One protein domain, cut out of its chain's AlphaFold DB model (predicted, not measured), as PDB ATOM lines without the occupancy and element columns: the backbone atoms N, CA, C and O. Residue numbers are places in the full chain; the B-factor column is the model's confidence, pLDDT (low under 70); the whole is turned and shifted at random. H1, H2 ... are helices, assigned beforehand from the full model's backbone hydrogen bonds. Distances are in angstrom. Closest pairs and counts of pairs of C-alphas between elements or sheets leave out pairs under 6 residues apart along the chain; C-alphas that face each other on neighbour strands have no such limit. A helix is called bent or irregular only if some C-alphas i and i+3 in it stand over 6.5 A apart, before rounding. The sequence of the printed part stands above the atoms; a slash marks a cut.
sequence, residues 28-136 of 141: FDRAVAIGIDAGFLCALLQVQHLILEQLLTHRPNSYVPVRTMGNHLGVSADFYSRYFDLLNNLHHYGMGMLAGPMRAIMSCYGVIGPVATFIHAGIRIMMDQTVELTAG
ATOM      1  N   PHE A  28     -51.612 -22.304  31.474       90.88
ATOM      2  CA  PHE A  28     -50.390 -21.805  30.837       90.88
ATOM      3  C   PHE A  28     -50.616 -20.485  30.086       90.88
ATOM      4  O   PHE A  28     -49.830 -19.552  30.217       90.88
ATOM      5  N   ASP A  29     -51.728 -20.386  29.361       93.38
ATOM      6  CA  ASP A  29     -52.204 -19.180  28.684       93.38
ATOM      7  C   ASP A  29     -52.309 -17.989  29.647       93.38
ATOM      8  O   ASP A  29     -51.757 -16.913  29.405       93.38
ATOM      9  N   ARG A  30     -52.942 -18.206  30.803       95.12
ATOM     10  CA  ARG A  30     -53.112 -17.177  31.827       95.12
ATOM     11  C   ARG A  30     -51.799 -16.850  32.531       95.12
ATOM     12  O   ARG A  30     -51.577 -15.692  32.870       95.12
ATOM     13  N   ALA A  31     -50.924 -17.834  32.738       93.81
ATOM     14  CA  ALA A  31     -49.585 -17.605  33.272       93.81
ATOM     15  C   ALA A  31     -48.767 -16.701  32.340       93.81
ATOM     16  O   ALA A  31     -48.144 -15.751  32.809       93.81
ATOM     17  N   VAL A  32     -48.815 -16.950  31.029       94.81
ATOM     18  CA  VAL A  32     -48.162 -16.111  30.018       94.81
ATOM     19  C   VAL A  32     -48.718 -14.690  30.047       94.81
ATOM     20  O   VAL A  32     -47.926 -13.758  30.126       94.81
ATOM     21  N   ALA A  33     -50.045 -14.514  30.070       96.31
ATOM     22  CA  ALA A  33     -50.670 -13.190  30.154       96.31
ATOM     23  C   ALA A  33     -50.235 -12.417  31.414       96.31
ATOM     24  O   ALA A  33     -49.760 -11.289  31.311       96.31
ATOM     25  N   ILE A  34     -50.274 -13.067  32.586       95.50
ATOM     26  CA  ILE A  34     -49.754 -12.496  33.841       95.50
ATOM     27  C   ILE A  34     -48.277 -12.114  33.689       95.50
ATOM     28  O   ILE A  34     -47.852 -11.076  34.189       95.50
ATOM     29  N   GLY A  35     -47.492 -12.947  33.003       96.25
ATOM     30  CA  GLY A  35     -46.097 -12.671  32.689       96.25
ATOM     31  C   GLY A  35     -45.923 -11.399  31.864       96.25
ATOM     32  O   GLY A  35     -45.101 -10.569  32.237       96.25
ATOM     33  N   ILE A  36     -46.692 -11.219  30.785       97.50
ATOM     34  CA  ILE A  36     -46.643 -10.014  29.939       97.50
ATOM     35  C   ILE A  36     -46.944  -8.770  30.778       97.50
ATOM     36  O   ILE A  36     -46.143  -7.834  30.790       97.50
ATOM     37  N   ASP A  37     -48.050  -8.788  31.525       97.19
ATOM     38  CA  ASP A  37     -48.496  -7.647  32.330       97.19
ATOM     39  C   ASP A  37     -47.487  -7.305  33.432       97.19
ATOM     40  O   ASP A  37     -47.095  -6.149  33.606       97.19
ATOM     41  N   ALA A  38     -46.999  -8.317  34.156       95.81
ATOM     42  CA  ALA A  38     -45.984  -8.134  35.188       95.81
ATOM     43  C   ALA A  38     -44.661  -7.621  34.601       95.81
ATOM     44  O   ALA A  38     -44.000  -6.776  35.205       95.81
ATOM     45  N   GLY A  39     -44.281  -8.110  33.418       96.00
ATOM     46  CA  GLY A  39     -43.108  -7.659  32.678       96.00
ATOM     47  C   GLY A  39     -43.209  -6.193  32.260       96.00
ATOM     48  O   GLY A  39     -42.263  -5.430  32.464       96.00
ATOM     49  N   PHE A  40     -44.372  -5.781  31.756       96.06
ATOM     50  CA  PHE A  40     -44.660  -4.390  31.416       96.06
ATOM     51  C   PHE A  40     -44.600  -3.475  32.647       96.06
ATOM     52  O   PHE A  40     -43.877  -2.478  32.646       96.06
ATOM     53  N   LEU A  41     -45.284  -3.845  33.736       96.19
ATOM     54  CA  LEU A  41     -45.251  -3.093  34.997       96.19
ATOM     55  C   LEU A  41     -43.826  -2.979  35.555       96.19
ATOM     56  O   LEU A  41     -43.419  -1.916  36.023       96.19
ATOM     57  N   CYS A  42     -43.041  -4.053  35.470       93.19
ATOM     58  CA  CYS A  42     -41.637  -4.031  35.864       93.19
ATOM     59  C   CYS A  42     -40.823  -3.044  35.013       93.19
ATOM     60  O   CYS A  42     -40.017  -2.296  35.564       93.19
ATOM     61  N   ALA A  43     -41.059  -2.977  33.700       93.50
ATOM     62  CA  ALA A  43     -40.385  -2.018  32.830       93.50
ATOM     63  C   ALA A  43     -40.754  -0.559  33.149       93.50
ATOM     64  O   ALA A  43     -39.880   0.306  33.127       93.50
ATOM     65  N   LEU A  44     -42.004  -0.279  33.533       93.81
ATOM     66  CA  LEU A  44     -42.399   1.051  34.021       93.81
ATOM     67  C   LEU A  44     -41.624   1.448  35.285       93.81
ATOM     68  O   LEU A  44     -41.200   2.596  35.425       93.81
ATOM     69  N   LEU A  45     -41.420   0.507  36.209       93.62
ATOM     70  CA  LEU A  45     -40.610   0.740  37.409       93.62
ATOM     71  C   LEU A  45     -39.124   0.908  37.070       93.62
ATOM     72  O   LEU A  45     -38.454   1.754  37.658       93.62
ATOM     73  N   GLN A  46     -38.613   0.150  36.096       89.62
ATOM     74  CA  GLN A  46     -37.235   0.260  35.615       89.62
ATOM     75  C   GLN A  46     -36.952   1.658  35.048       89.62
ATOM     76  O   GLN A  46     -35.935   2.252  35.396       89.62
ATOM     77  N   VAL A  47     -37.857   2.202  34.225       89.56
ATOM     78  CA  VAL A  47     -37.722   3.556  33.659       89.56
ATOM     79  C   VAL A  47     -37.751   4.620  34.758       89.56
ATOM     80  O   VAL A  47     -36.935   5.536  34.745       89.56
ATOM     81  N   GLN A  48     -38.623   4.483  35.760       89.81
ATOM     82  CA  GLN A  48     -38.636   5.404  36.903       89.81
ATOM     83  C   GLN A  48     -37.326   5.349  37.697       89.81
ATOM     84  O   GLN A  48     -36.773   6.388  38.048       89.81
ATOM     85  N   HIS A  49     -36.802   4.146  37.945       90.75
ATOM     86  CA  HIS A  49     -35.519   3.975  38.619       90.75
ATOM     87  C   HIS A  49     -34.368   4.605  37.825       90.75
ATOM     88  O   HIS A  49     -33.538   5.296  38.407       90.75
ATOM     89  N   LEU A  50     -34.359   4.422  36.501       88.06
ATOM     90  CA  LEU A  50     -33.395   5.039  35.590       88.06
ATOM     91  C   LEU A  50     -33.423   6.568  35.692       88.06
ATOM     92  O   LEU A  50     -32.374   7.188  35.840       88.06
ATOM     93  N   ILE A  51     -34.610   7.173  35.655       89.19
ATOM     94  CA  ILE A  51     -34.754   8.629  35.766       89.19
ATOM     95  C   ILE A  51     -34.203   9.115  37.110       89.19
ATOM     96  O   ILE A  51     -33.445  10.080  37.150       89.19
ATOM     97  N   LEU A  52     -34.523   8.429  38.212       93.25
ATOM     98  CA  LEU A  52     -33.988   8.769  39.535       93.25
ATOM     99  C   LEU A  52     -32.458   8.668  39.580       93.25
ATOM    100  O   LEU A  52     -31.796   9.564  40.097       93.25
ATOM    101  N   GLU A  53     -31.887   7.608  39.011       92.38
ATOM    102  CA  GLU A  53     -30.437   7.428  38.915       92.38
ATOM    103  C   GLU A  53     -29.784   8.561  38.110       92.38
ATOM    104  O   GLU A  53     -28.778   9.127  38.533       92.38
ATOM    105  N   GLN A  54     -30.368   8.936  36.973       93.06
ATOM    106  CA  GLN A  54     -29.872  10.023  36.124       93.06
ATOM    107  C   GLN A  54     -29.960  11.383  36.811       93.06
ATOM    108  O   GLN A  54     -29.044  12.192  36.679       93.06
ATOM    109  N   LEU A  55     -31.018  11.627  37.585       93.62
ATOM    110  CA  LEU A  55     -31.149  12.843  38.384       93.62
ATOM    111  C   LEU A  55     -30.050  12.948  39.451       93.62
ATOM    112  O   LEU A  55     -29.547  14.042  39.687       93.62
ATOM    113  N   LEU A  56     -29.664  11.825  40.064       96.50
ATOM    114  CA  LEU A  56     -28.625  11.779  41.098       96.50
ATOM    115  C   LEU A  56     -27.198  11.802  40.534       96.50
ATOM    116  O   LEU A  56     -26.301  12.365  41.153       96.50
ATOM    117  N   THR A  57     -26.971  11.165  39.384       95.75
ATOM    118  CA  THR A  57     -25.632  10.995  38.789       95.75
ATOM    119  C   THR A  57     -25.315  12.015  37.699       95.75
ATOM    120  O   THR A  57     -24.172  12.097  37.256       95.75
ATOM    121  N   HIS A  58     -26.318  12.763  37.233       92.81
ATOM    122  CA  HIS A  58     -26.249  13.667  36.080       92.81
ATOM    123  C   HIS A  58     -25.770  13.002  34.783       92.81
ATOM    124  O   HIS A  58     -25.314  13.682  33.860       92.81
ATOM    125  N   ARG A  59     -25.866  11.670  34.686       91.56
ATOM    126  CA  ARG A  59     -25.469  10.964  33.469       91.56
ATOM    127  C   ARG A  59     -26.487  11.198  32.343       91.56
ATOM    128  O   ARG A  59     -27.691  11.230  32.609       91.56
ATOM    129  N   PRO A  60     -26.036  11.301  31.082       88.06
ATOM    130  CA  PRO A  60     -26.935  11.442  29.942       88.06
ATOM    131  C   PRO A  60     -27.726  10.151  29.653       88.06
ATOM    132  O   PRO A  60     -27.444   9.070  30.186       88.06
ATOM    133  N   ASN A  61     -28.724  10.265  28.772       85.31
ATOM    134  CA  ASN A  61     -29.444   9.120  28.209       85.31
ATOM    135  C   ASN A  61     -28.529   8.248  27.333       85.31
ATOM    136  O   ASN A  61     -27.581   8.738  26.719       85.31
ATOM    137  N   SER A  62     -28.838   6.949  27.257       84.38
ATOM    138  CA  SER A  62     -28.122   6.012  26.384       84.38
ATOM    139  C   SER A  62     -28.666   6.071  24.957       84.38
ATOM    140  O   SER A  62     -29.875   6.041  24.750       84.38
ATOM    141  N   TYR A  63     -27.771   6.096  23.969       87.50
ATOM    142  CA  TYR A  63     -28.136   6.046  22.548       87.50
ATOM    143  C   TYR A  63     -28.347   4.621  22.022       87.50
ATOM    144  O   TYR A  63     -28.919   4.450  20.944       87.50
ATOM    145  N   VAL A  64     -27.887   3.602  22.758       91.94
ATOM    146  CA  VAL A  64     -27.909   2.207  22.295       91.94
ATOM    147  C   VAL A  64     -29.342   1.704  22.082       91.94
ATOM    148  O   VAL A  64     -29.627   1.309  20.953       91.94
ATOM    149  N   PRO A  65     -30.285   1.816  23.043       92.94
ATOM    150  CA  PRO A  65     -31.650   1.307  22.859       92.94
ATOM    151  C   PRO A  65     -32.376   1.945  21.668       92.94
ATOM    152  O   PRO A  65     -33.036   1.269  20.882       92.94
ATOM    153  N   VAL A  66     -32.200   3.257  21.485       94.06
ATOM    154  CA  VAL A  66     -32.807   4.010  20.377       94.06
ATOM    155  C   VAL A  66     -32.282   3.531  19.034       94.06
ATOM    156  O   VAL A  66     -33.064   3.296  18.115       94.06
ATOM    157  N   ARG A  67     -30.963   3.352  18.921       93.62
ATOM    158  CA  ARG A  67     -30.342   2.845  17.696       93.62
ATOM    159  C   ARG A  67     -30.739   1.395  17.434       93.62
ATOM    160  O   ARG A  67     -30.970   1.040  16.284       93.62
ATOM    161  N   THR A  68     -30.861   0.585  18.486       95.50
ATOM    162  CA  THR A  68     -31.287  -0.815  18.403       95.50
ATOM    163  C   THR A  68     -32.675  -0.909  17.786       95.50
ATOM    164  O   THR A  68     -32.860  -1.573  16.765       95.50
ATOM    165  N   MET A  69     -33.637  -0.166  18.339       96.19
ATOM    166  CA  MET A  69     -34.992  -0.116  17.793       96.19
ATOM    167  C   MET A  69     -35.029   0.520  16.410       96.19
ATOM    168  O   MET A  69     -35.742   0.035  15.538       96.19
ATOM    169  N   GLY A  70     -34.253   1.581  16.188       95.38
ATOM    170  CA  GLY A  70     -34.209   2.260  14.902       95.38
ATOM    171  C   GLY A  70     -33.739   1.343  13.768       95.38
ATOM    172  O   GLY A  70     -34.370   1.298  12.712       95.38
ATOM    173  N   ASN A  71     -32.692   0.556  14.021       94.94
ATOM    174  CA  ASN A  71     -32.148  -0.406  13.067       94.94
ATOM    175  C   ASN A  71     -33.119  -1.568  12.814       94.94
ATOM    176  O   ASN A  71     -33.368  -1.897  11.657       94.94
ATOM    177  N   HIS A  72     -33.718  -2.146  13.863       95.81
ATOM    178  CA  HIS A  72     -34.698  -3.236  13.717       95.81
ATOM    179  C   HIS A  72     -35.980  -2.803  13.001       95.81
ATOM    180  O   HIS A  72     -36.561  -3.582  12.250       95.81
ATOM    181  N   LEU A  73     -36.419  -1.559  13.208       95.44
ATOM    182  CA  LEU A  73     -37.594  -0.994  12.538       95.44
ATOM    183  C   LEU A  73     -37.270  -0.385  11.163       95.44
ATOM    184  O   LEU A  73     -38.189   0.024  10.456       95.44
ATOM    185  N   GLY A  74     -35.991  -0.300  10.781       95.25
ATOM    186  CA  GLY A  74     -35.553   0.276   9.508       95.25
ATOM    187  C   GLY A  74     -35.877   1.766   9.346       95.25
ATOM    188  O   GLY A  74     -36.079   2.232   8.224       95.25
ATOM    189  N   VAL A  75     -35.967   2.523  10.444       94.75
ATOM    190  CA  VAL A  75     -36.295   3.960  10.402       94.75
ATOM    191  C   VAL A  75     -35.050   4.811  10.146       94.75
ATOM    192  O   VAL A  75     -33.928   4.435  10.483       94.75
ATOM    193  N   SER A  76     -35.241   5.987   9.547       93.06
ATOM    194  CA  SER A  76     -34.136   6.884   9.204       93.06
ATOM    195  C   SER A  76     -33.468   7.505  10.437       93.06
ATOM    196  O   SER A  76     -34.049   7.584  11.523       93.06
ATOM    197  N   ALA A  77     -32.252   8.024  10.244       88.88
ATOM    198  CA  ALA A  77     -31.523   8.709  11.306       88.88
ATOM    199  C   ALA A  77     -32.207   9.984  11.811       88.88
ATOM    200  O   ALA A  77     -32.162  10.272  13.007       88.88
ATOM    201  N   ASP A  78     -32.901  10.701  10.924       92.69
ATOM    202  CA  ASP A  78     -33.738  11.845  11.300       92.69
ATOM    203  C   ASP A  78     -34.925  11.400  12.166       92.69
ATOM    204  O   ASP A  78     -35.265  12.040  13.160       92.69
ATOM    205  N   PHE A  79     -35.526  10.251  11.834       92.88
ATOM    206  CA  PHE A  79     -36.666   9.734  12.576       92.88
ATOM    207  C   PHE A  79     -36.278   9.370  14.008       92.88
ATOM    208  O   PHE A  79     -36.912   9.847  14.948       92.88
ATOM    209  N   TYR A  80     -35.231   8.559  14.203       89.94
ATOM    210  CA  TYR A  80     -34.884   8.152  15.565       89.94
ATOM    211  C   TYR A  80     -34.363   9.316  16.417       89.94
ATOM    212  O   TYR A  80     -34.550   9.300  17.629       89.94
ATOM    213  N   SER A  81     -33.733  10.334  15.817       88.56
ATOM    214  CA  SER A  81     -33.270  11.515  16.560       88.56
ATOM    215  C   SER A  81     -34.429  12.425  16.973       88.56
ATOM    216  O   SER A  81     -34.398  12.989  18.066       88.56
ATOM    217  N   ARG A  82     -35.497  12.495  16.169       93.81
ATOM    218  CA  ARG A  82     -36.749  13.182  16.522       93.81
ATOM    219  C   ARG A  82     -37.583  12.435  17.564       93.81
ATOM    220  O   ARG A  82     -38.198  13.065  18.418       93.81
ATOM    221  N   TYR A  83     -37.622  11.105  17.487       94.06
ATOM    222  CA  TYR A  83     -38.450  10.239  18.336       94.06
ATOM    223  C   TYR A  83     -37.615   9.424  19.334       94.06
ATOM    224  O   TYR A  83     -37.930   8.268  19.624       94.06
ATOM    225  N   PHE A  84     -36.559  10.037  19.869       92.31
ATOM    226  CA  PHE A  84     -35.596   9.395  20.763       92.31
ATOM    227  C   PHE A  84     -36.277   8.710  21.958       92.31
ATOM    228  O   PHE A  84     -36.136   7.502  22.142       92.31
ATOM    229  N   ASP A  85     -37.088   9.446  22.723       90.88
ATOM    230  CA  ASP A  85     -37.741   8.909  23.926       90.88
ATOM    231  C   ASP A  85     -38.743   7.799  23.600       90.88
ATOM    232  O   ASP A  85     -38.876   6.836  24.355       90.88
ATOM    233  N   LEU A  86     -39.432   7.902  22.460       93.38
ATOM    234  CA  LEU A  86     -40.378   6.882  22.012       93.38
ATOM    235  C   LEU A  86     -39.659   5.557  21.756       93.38
ATOM    236  O   LEU A  86     -40.080   4.528  22.275       93.38
ATOM    237  N   LEU A  87     -38.575   5.580  20.979       94.50
ATOM    238  CA  LEU A  87     -37.815   4.375  20.645       94.50
ATOM    239  C   LEU A  87     -37.082   3.807  21.863       94.50
ATOM    240  O   LEU A  87     -37.031   2.590  22.029       94.50
ATOM    241  N   ASN A  88     -36.583   4.672  22.750       92.50
ATOM    242  CA  ASN A  88     -35.954   4.254  24.000       92.50
ATOM    243  C   ASN A  88     -36.949   3.512  24.906       92.50
ATOM    244  O   ASN A  88     -36.677   2.414  25.390       92.50
ATOM    245  N   ASN A  89     -38.134   4.091  25.101       91.81
ATOM    246  CA  ASN A  89     -39.188   3.472  25.897       91.81
ATOM    247  C   ASN A  89     -39.722   2.196  25.237       91.81
ATOM    248  O   ASN A  89     -39.959   1.210  25.933       91.81
ATOM    249  N   LEU A  90     -39.856   2.180  23.907       93.81
ATOM    250  CA  LEU A  90     -40.281   0.997  23.163       93.81
ATOM    251  C   LEU A  90     -39.332  -0.187  23.388       93.81
ATOM    252  O   LEU A  90     -39.812  -1.293  23.632       93.81
ATOM    253  N   HIS A  91     -38.013   0.050  23.383       94.88
ATOM    254  CA  HIS A  91     -37.019  -0.968  23.739       94.88
ATOM    255  C   HIS A  91     -37.276  -1.512  25.146       94.88
ATOM    256  O   HIS A  91     -37.514  -2.704  25.325       94.88
ATOM    257  N   HIS A  92     -37.296  -0.644  26.159       92.81
ATOM    258  CA  HIS A  92     -37.411  -1.076  27.554       92.81
ATOM    259  C   HIS A  92     -38.737  -1.781  27.863       92.81
ATOM    260  O   HIS A  92     -38.743  -2.812  28.542       92.81
ATOM    261  N   TYR A  93     -39.857  -1.262  27.356       94.50
ATOM    262  CA  TYR A  93     -41.169  -1.875  27.545       94.50
ATOM    263  C   TYR A  93     -41.280  -3.197  26.793       94.50
ATOM    264  O   TYR A  93     -41.735  -4.180  27.379       94.50
ATOM    265  N   GLY A  94     -40.797  -3.254  25.548       93.94
ATOM    266  CA  GLY A  94     -40.756  -4.482  24.759       93.94
ATOM    267  C   GLY A  94     -39.937  -5.571  25.452       93.94
ATOM    268  O   GLY A  94     -40.428  -6.680  25.660       93.94
ATOM    269  N   MET A  95     -38.733  -5.235  25.918       95.56
ATOM    270  CA  MET A  95     -37.877  -6.171  26.650       95.56
ATOM    271  C   MET A  95     -38.516  -6.648  27.957       95.56
ATOM    272  O   MET A  95     -38.440  -7.834  28.282       95.56
ATOM    273  N   GLY A  96     -39.194  -5.764  28.696       94.81
ATOM    274  CA  GLY A  96     -39.955  -6.144  29.889       94.81
ATOM    275  C   GLY A  96     -41.096  -7.112  29.583       94.81
ATOM    276  O   GLY A  96     -41.187  -8.172  30.204       94.81
ATOM    277  N   MET A  97     -41.928  -6.781  28.591       95.75
ATOM    278  CA  MET A  97     -43.061  -7.600  28.146       95.75
ATOM    279  C   MET A  97     -42.637  -8.975  27.630       95.75
ATOM    280  O   MET A  97     -43.382  -9.931  27.811       95.75
ATOM    281  N   LEU A  98     -41.456  -9.102  27.019       94.88
ATOM    282  CA  LEU A  98     -40.917 -10.386  26.559       94.88
ATOM    283  C   LEU A  98     -40.265 -11.191  27.694       94.88
ATOM    284  O   LEU A  98     -40.398 -12.415  27.753       94.88
ATOM    285  N   ALA A  99     -39.581 -10.525  28.627       95.81
ATOM    286  CA  ALA A  99     -38.918 -11.185  29.750       95.81
ATOM    287  C   ALA A  99     -39.897 -11.689  30.824       95.81
ATOM    288  O   ALA A  99     -39.600 -12.658  31.530       95.81
ATOM    289  N   GLY A 100     -41.048 -11.035  30.983       95.81
ATOM    290  CA  GLY A 100     -42.066 -11.402  31.966       95.81
ATOM    291  C   GLY A 100     -42.666 -12.805  31.755       95.81
ATOM    292  O   GLY A 100     -42.650 -13.611  32.690       95.81
ATOM    293  N   PRO A 101     -43.106 -13.172  30.536       95.88
ATOM    294  CA  PRO A 101     -43.524 -14.526  30.183       95.88
ATOM    295  C   PRO A 101     -42.457 -15.576  30.450       95.88
ATOM    296  O   PRO A 101     -42.786 -16.632  30.978       95.88
ATOM    297  N   MET A 102     -41.179 -15.288  30.180       95.94
ATOM    298  CA  MET A 102     -40.092 -16.221  30.511       95.94
ATOM    299  C   MET A 102     -40.079 -16.538  32.007       95.94
ATOM    300  O   MET A 102     -39.962 -17.701  32.395       95.94
ATOM    301  N   ARG A 103     -40.307 -15.531  32.863       95.00
ATOM    302  CA  ARG A 103     -40.427 -15.762  34.305       95.00
ATOM    303  C   ARG A 103     -41.678 -16.558  34.679       95.00
ATOM    304  O   ARG A 103     -41.608 -17.415  35.562       95.00
ATOM    305  N   ALA A 104     -42.806 -16.306  34.023       94.25
ATOM    306  CA  ALA A 104     -44.025 -17.076  34.245       94.25
ATOM    307  C   ALA A 104     -43.847 -18.552  33.839       94.25
ATOM    308  O   ALA A 104     -44.200 -19.453  34.602       94.25
ATOM    309  N   ILE A 105     -43.210 -18.810  32.694       93.81
ATOM    310  CA  ILE A 105     -42.892 -20.154  32.201       93.81
ATOM    311  C   ILE A 105     -41.961 -20.878  33.178       93.81
ATOM    312  O   ILE A 105     -42.256 -22.004  33.566       93.81
ATOM    313  N   MET A 106     -40.894 -20.227  33.656       94.06
ATOM    314  CA  MET A 106     -40.016 -20.783  34.696       94.06
ATOM    315  C   MET A 106     -40.816 -21.270  35.913       94.06
ATOM    316  O   MET A 106     -40.599 -22.384  36.392       94.06
ATOM    317  N   SER A 107     -41.795 -20.481  36.371       91.62
ATOM    318  CA  SER A 107     -42.642 -20.882  37.497       91.62
ATOM    319  C   SER A 107     -43.536 -22.085  37.178       91.62
ATOM    320  O   SER A 107     -43.694 -22.948  38.039       91.62
ATOM    321  N   CYS A 108     -44.036 -22.212  35.940       90.88
ATOM    322  CA  CYS A 108     -44.797 -23.384  35.478       90.88
ATOM    323  C   CYS A 108     -43.996 -24.691  35.548       90.88
ATOM    324  O   CYS A 108     -44.594 -25.752  35.684       90.88
ATOM    325  N   TYR A 109     -42.664 -24.619  35.504       90.00
ATOM    326  CA  TYR A 109     -41.767 -25.771  35.636       90.00
ATOM    327  C   TYR A 109     -41.140 -25.900  37.035       90.00
ATOM    328  O   TYR A 109     -40.189 -26.655  37.222       90.00
ATOM    329  N   GLY A 110     -41.649 -25.171  38.033       88.62
ATOM    330  CA  GLY A 110     -41.152 -25.232  39.412       88.62
ATOM    331  C   GLY A 110     -39.830 -24.493  39.646       88.62
ATOM    332  O   GLY A 110     -39.249 -24.591  40.727       88.62
ATOM    333  N   VAL A 111     -39.355 -23.709  38.672       90.50
ATOM    334  CA  VAL A 111     -38.165 -22.859  38.811       90.50
ATOM    335  C   VAL A 111     -38.576 -21.562  39.516       90.50
ATOM    336  O   VAL A 111     -38.887 -20.545  38.893       90.50
ATOM    337  N   ILE A 112     -38.621 -21.618  40.848       89.25
ATOM    338  CA  ILE A 112     -39.083 -20.536  41.733       89.25
ATOM    339  C   ILE A 112     -38.027 -20.144  42.784       89.25
ATOM    340  O   ILE A 112     -37.019 -20.822  42.974       89.25
ATOM    341  N   GLY A 113     -38.250 -19.026  43.480       88.31
ATOM    342  CA  GLY A 113     -37.371 -18.548  44.555       88.31
ATOM    343  C   GLY A 113     -36.197 -17.661  44.095       88.31
ATOM    344  O   GLY A 113     -36.181 -17.183  42.958       88.31
ATOM    345  N   PRO A 114     -35.221 -17.392  44.985       89.62
ATOM    346  CA  PRO A 114     -34.153 -16.417  44.738       89.62
ATOM    347  C   PRO A 114     -33.190 -16.840  43.623       89.62
ATOM    348  O   PRO A 114     -32.808 -16.010  42.802       89.62
ATOM    349  N   VAL A 115     -32.860 -18.134  43.525       91.88
ATOM    350  CA  VAL A 115     -32.012 -18.665  42.441       91.88
ATOM    351  C   VAL A 115     -32.699 -18.504  41.083       91.88
ATOM    352  O   VAL A 115     -32.066 -18.089  40.118       91.88
ATOM    353  N   ALA A 116     -34.013 -18.734  41.012       92.75
ATOM    354  CA  ALA A 116     -34.785 -18.479  39.798       92.75
ATOM    355  C   ALA A 116     -34.743 -16.998  39.385       92.75
ATOM    356  O   ALA A 116     -34.685 -16.695  38.199       92.75
ATOM    357  N   THR A 117     -34.729 -16.067  40.346       93.06
ATOM    358  CA  THR A 117     -34.549 -14.632  40.062       93.06
ATOM    359  C   THR A 117     -33.164 -14.304  39.534       93.06
ATOM    360  O   THR A 117     -33.063 -13.537  38.582       93.06
ATOM    361  N   PHE A 118     -32.120 -14.920  40.081       95.94
ATOM    362  CA  PHE A 118     -30.770 -14.775  39.545       95.94
ATOM    363  C   PHE A 118     -30.669 -15.288  38.097       95.94
ATOM    364  O   PHE A 118     -30.191 -14.572  37.220       95.94
ATOM    365  N   ILE A 119     -31.204 -16.480  37.818       96.81
ATOM    366  CA  ILE A 119     -31.251 -17.045  36.458       96.81
ATOM    367  C   ILE A 119     -32.041 -16.128  35.517       96.81
ATOM    368  O   ILE A 119     -31.589 -15.838  34.412       96.81
ATOM    369  N   HIS A 120     -33.203 -15.635  35.953       95.88
ATOM    370  CA  HIS A 120     -34.028 -14.729  35.155       95.88
ATOM    371  C   HIS A 120     -33.310 -13.412  34.839       95.88
ATOM    372  O   HIS A 120     -33.428 -12.922  33.721       95.88
ATOM    373  N   ALA A 121     -32.510 -12.872  35.762       95.25
ATOM    374  CA  ALA A 121     -31.661 -11.716  35.478       95.25
ATOM    375  C   ALA A 121     -30.630 -12.020  34.377       95.25
ATOM    376  O   ALA A 121     -30.478 -11.225  33.453       95.25
ATOM    377  N   GLY A 122     -29.993 -13.196  34.416       96.56
ATOM    378  CA  GLY A 122     -29.102 -13.656  33.345       96.56
ATOM    379  C   GLY A 122     -29.811 -13.788  31.992       96.56
ATOM    380  O   GLY A 122     -29.291 -13.326  30.979       96.56
ATOM    381  N   ILE A 123     -31.032 -14.338  31.976       96.00
ATOM    382  CA  ILE A 123     -31.874 -14.405  30.770       96.00
ATOM    383  C   ILE A 123     -32.146 -12.999  30.229       96.00
ATOM    384  O   ILE A 123     -32.004 -12.779  29.032       96.00
ATOM    385  N   ARG A 124     -32.491 -12.036  31.093       94.69
ATOM    386  CA  ARG A 124     -32.746 -10.647  30.680       94.69
ATOM    387  C   ARG A 124     -31.522 -10.001  30.039       94.69
ATOM    388  O   ARG A 124     -31.666  -9.398  28.984       94.69
ATOM    389  N   ILE A 125     -30.343 -10.158  30.644       94.19
ATOM    390  CA  ILE A 125     -29.082  -9.642  30.091       94.19
ATOM    391  C   ILE A 125     -28.806 -10.274  28.726       94.19
ATOM    392  O   ILE A 125     -28.516  -9.567  27.769       94.19
ATOM    393  N   MET A 126     -28.942 -11.596  28.615       95.19
ATOM    394  CA  MET A 126     -28.733 -12.308  27.355       95.19
ATOM    395  C   MET A 126     -29.707 -11.846  26.265       95.19
ATOM    396  O   MET A 126     -29.284 -11.610  25.136       95.19
ATOM    397  N   MET A 127     -30.993 -11.684  26.594       95.06
ATOM    398  CA  MET A 127     -31.992 -11.191  25.645       95.06
ATOM    399  C   MET A 127     -31.635  -9.789  25.150       95.06
ATOM    400  O   MET A 127     -31.677  -9.545  23.950       95.06
ATOM    401  N   ASP A 128     -31.262  -8.888  26.060       92.69
ATOM    402  CA  ASP A 128     -30.896  -7.510  25.729       92.69
ATOM    403  C   ASP A 128     -29.670  -7.477  24.809       92.69
ATOM    404  O   ASP A 128     -29.737  -6.948  23.701       92.69
ATOM    405  N   GLN A 129     -28.610  -8.201  25.179       93.62
ATOM    406  CA  GLN A 129     -27.413  -8.327  24.348       93.62
ATOM    407  C   GLN A 129     -27.695  -8.965  22.988       93.62
ATOM    408  O   GLN A 129     -27.120  -8.553  21.987       93.62
ATOM    409  N   THR A 130     -28.612  -9.931  22.911       94.31
ATOM    410  CA  THR A 130     -29.015 -10.533  21.632       94.31
ATOM    411  C   THR A 130     -29.693  -9.505  20.727       94.31
ATOM    412  O   THR A 130     -29.375  -9.415  19.540       94.31
ATOM    413  N   VAL A 131     -30.617  -8.709  21.266       94.81
ATOM    414  CA  VAL A 131     -31.358  -7.706  20.487       94.81
ATOM    415  C   VAL A 131     -30.436  -6.568  20.035       94.81
ATOM    416  O   VAL A 131     -30.507  -6.154  18.879       94.81
ATOM    417  N   GLU A 132     -29.522  -6.106  20.886       94.25
ATOM    418  CA  GLU A 132     -28.547  -5.069  20.525       94.25
ATOM    419  C   GLU A 132     -27.488  -5.574  19.528       94.25
ATOM    420  O   GLU A 132     -27.137  -4.882  18.569       94.25
ATOM    421  N   LEU A 133     -27.001  -6.807  19.696       94.25
ATOM    422  CA  LEU A 133     -26.029  -7.405  18.778       94.25
ATOM    423  C   LEU A 133     -26.630  -7.611  17.387       94.25
ATOM    424  O   LEU A 133     -26.003  -7.280  16.383       94.25
ATOM    425  N   THR A 134     -27.861  -8.118  17.317       94.81
ATOM    426  CA  THR A 134     -28.558  -8.319  16.035       94.81
ATOM    427  C   THR A 134     -28.892  -7.002  15.335       94.81
ATOM    428  O   THR A 134     -28.968  -6.978  14.109       94.81
ATOM    429  N   ALA A 135     -29.017  -5.898  16.078       94.44
ATOM    430  CA  ALA A 135     -29.126  -4.554  15.515       94.44
ATOM    431  C   ALA A 135     -27.773  -3.938  15.108       94.44
ATOM    432  O   ALA A 135     -27.754  -2.859  14.515       94.44
ATOM    433  N   GLY A 136     -26.640  -4.565  15.444       92.50
ATOM    434  CA  GLY A 136     -25.304  -4.006  15.218       92.50
ATOM    435  C   GLY A 136     -25.008  -2.763  16.069       92.50
ATOM    436  O   GLY A 136     -24.289  -1.863  15.627       92.50
TER     437      GLY A 136
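This is residues 28 to 136 of the 141 residues of an uncharacterized protein of Ophiobolus disseminans (UniProt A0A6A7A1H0). What does the model look like? The longest helix, H1, crosses one side of H4, the helix in the middle, and H5 crosses another side of H4 without reaching H1. The short helix H2 packs across residues 84 to 92 of H4, with the still shorter H3 beside it at that end, while residues 52 to 58, of which 52 to 57 belong to H1, stick out from the body. What is it made of, and how large is it? The printed part has 109 residues with five named helices, H1 to H5 in chain order, and no named strand, and its class is all helix. It is only just compact, close to loose, with a radius of gyration of the C-alphas of 15.3 A and spans of 46 by 34 by 22 A.

Where is the longest helix? H1 is residues 28 to 57, 41.9 A from C-alpha 28 at (-50.390, -21.805, 30.837) to C-alpha 57 at (-25.632, 10.995, 38.789). Where are the other long helices? H4 is residues 84 to 108, 37.1 A long, and is neither bent nor irregular, but only just: C-alphas 98 and 101 are 6.1 A apart. H5 is residues 113 to 134, 31.6 A long, with C-alpha 134 at (-28.558, -8.319, 16.035). Which helices are short? H2 is residues 64 to 73, 14.1 A long, and H3 is residues 77 to 82, 8.6 A long.

How does H1 stand to H4? They touch, closest at the C-alphas of Gly 39 and Gly 100, 4.0 A apart, and run opposite ways at a steep tilt of 44 degrees. H1 is apart from H2, H3 and H5. What else touches H4? H5 touches residues 95 to 106 of H4 alone, closest at the C-alphas of Ala 99 and Arg 124, 6.3 A apart; the two form a helical hairpin, opposite ways at a steep tilt of 42 degrees. H2 touches residues 84 to 92 of H4 alone, about perpendicular at 87 degrees, with the C-alphas of Val 66 and Asn 88 closest at 4.8 A. What else does H2 touch? It touches H3, closest at the C-alphas of Gly 70 and Tyr 80, 6.0 A apart. It also touches residues 131 to 132 of H5 alone, closest at the C-alphas of Thr 68 and Glu 132, 5.5 A apart. How do the backbones run? Every O i to N i+4 pair is within hydrogen-bond range in H1, H2, H3 and H5, and 19 of 21 are in H4.

How far does it reach? The two C-alphas farthest apart, those of Asp 78 and Gly 110, are 47.1 A apart. Is there a cut or a long link? The printed part has no cut, and no link is long: H1 to H2 is short, and the other three are tight. Is confidence low anywhere? The mean pLDDT of the printed part is 93.3, and no printed residue is under 70.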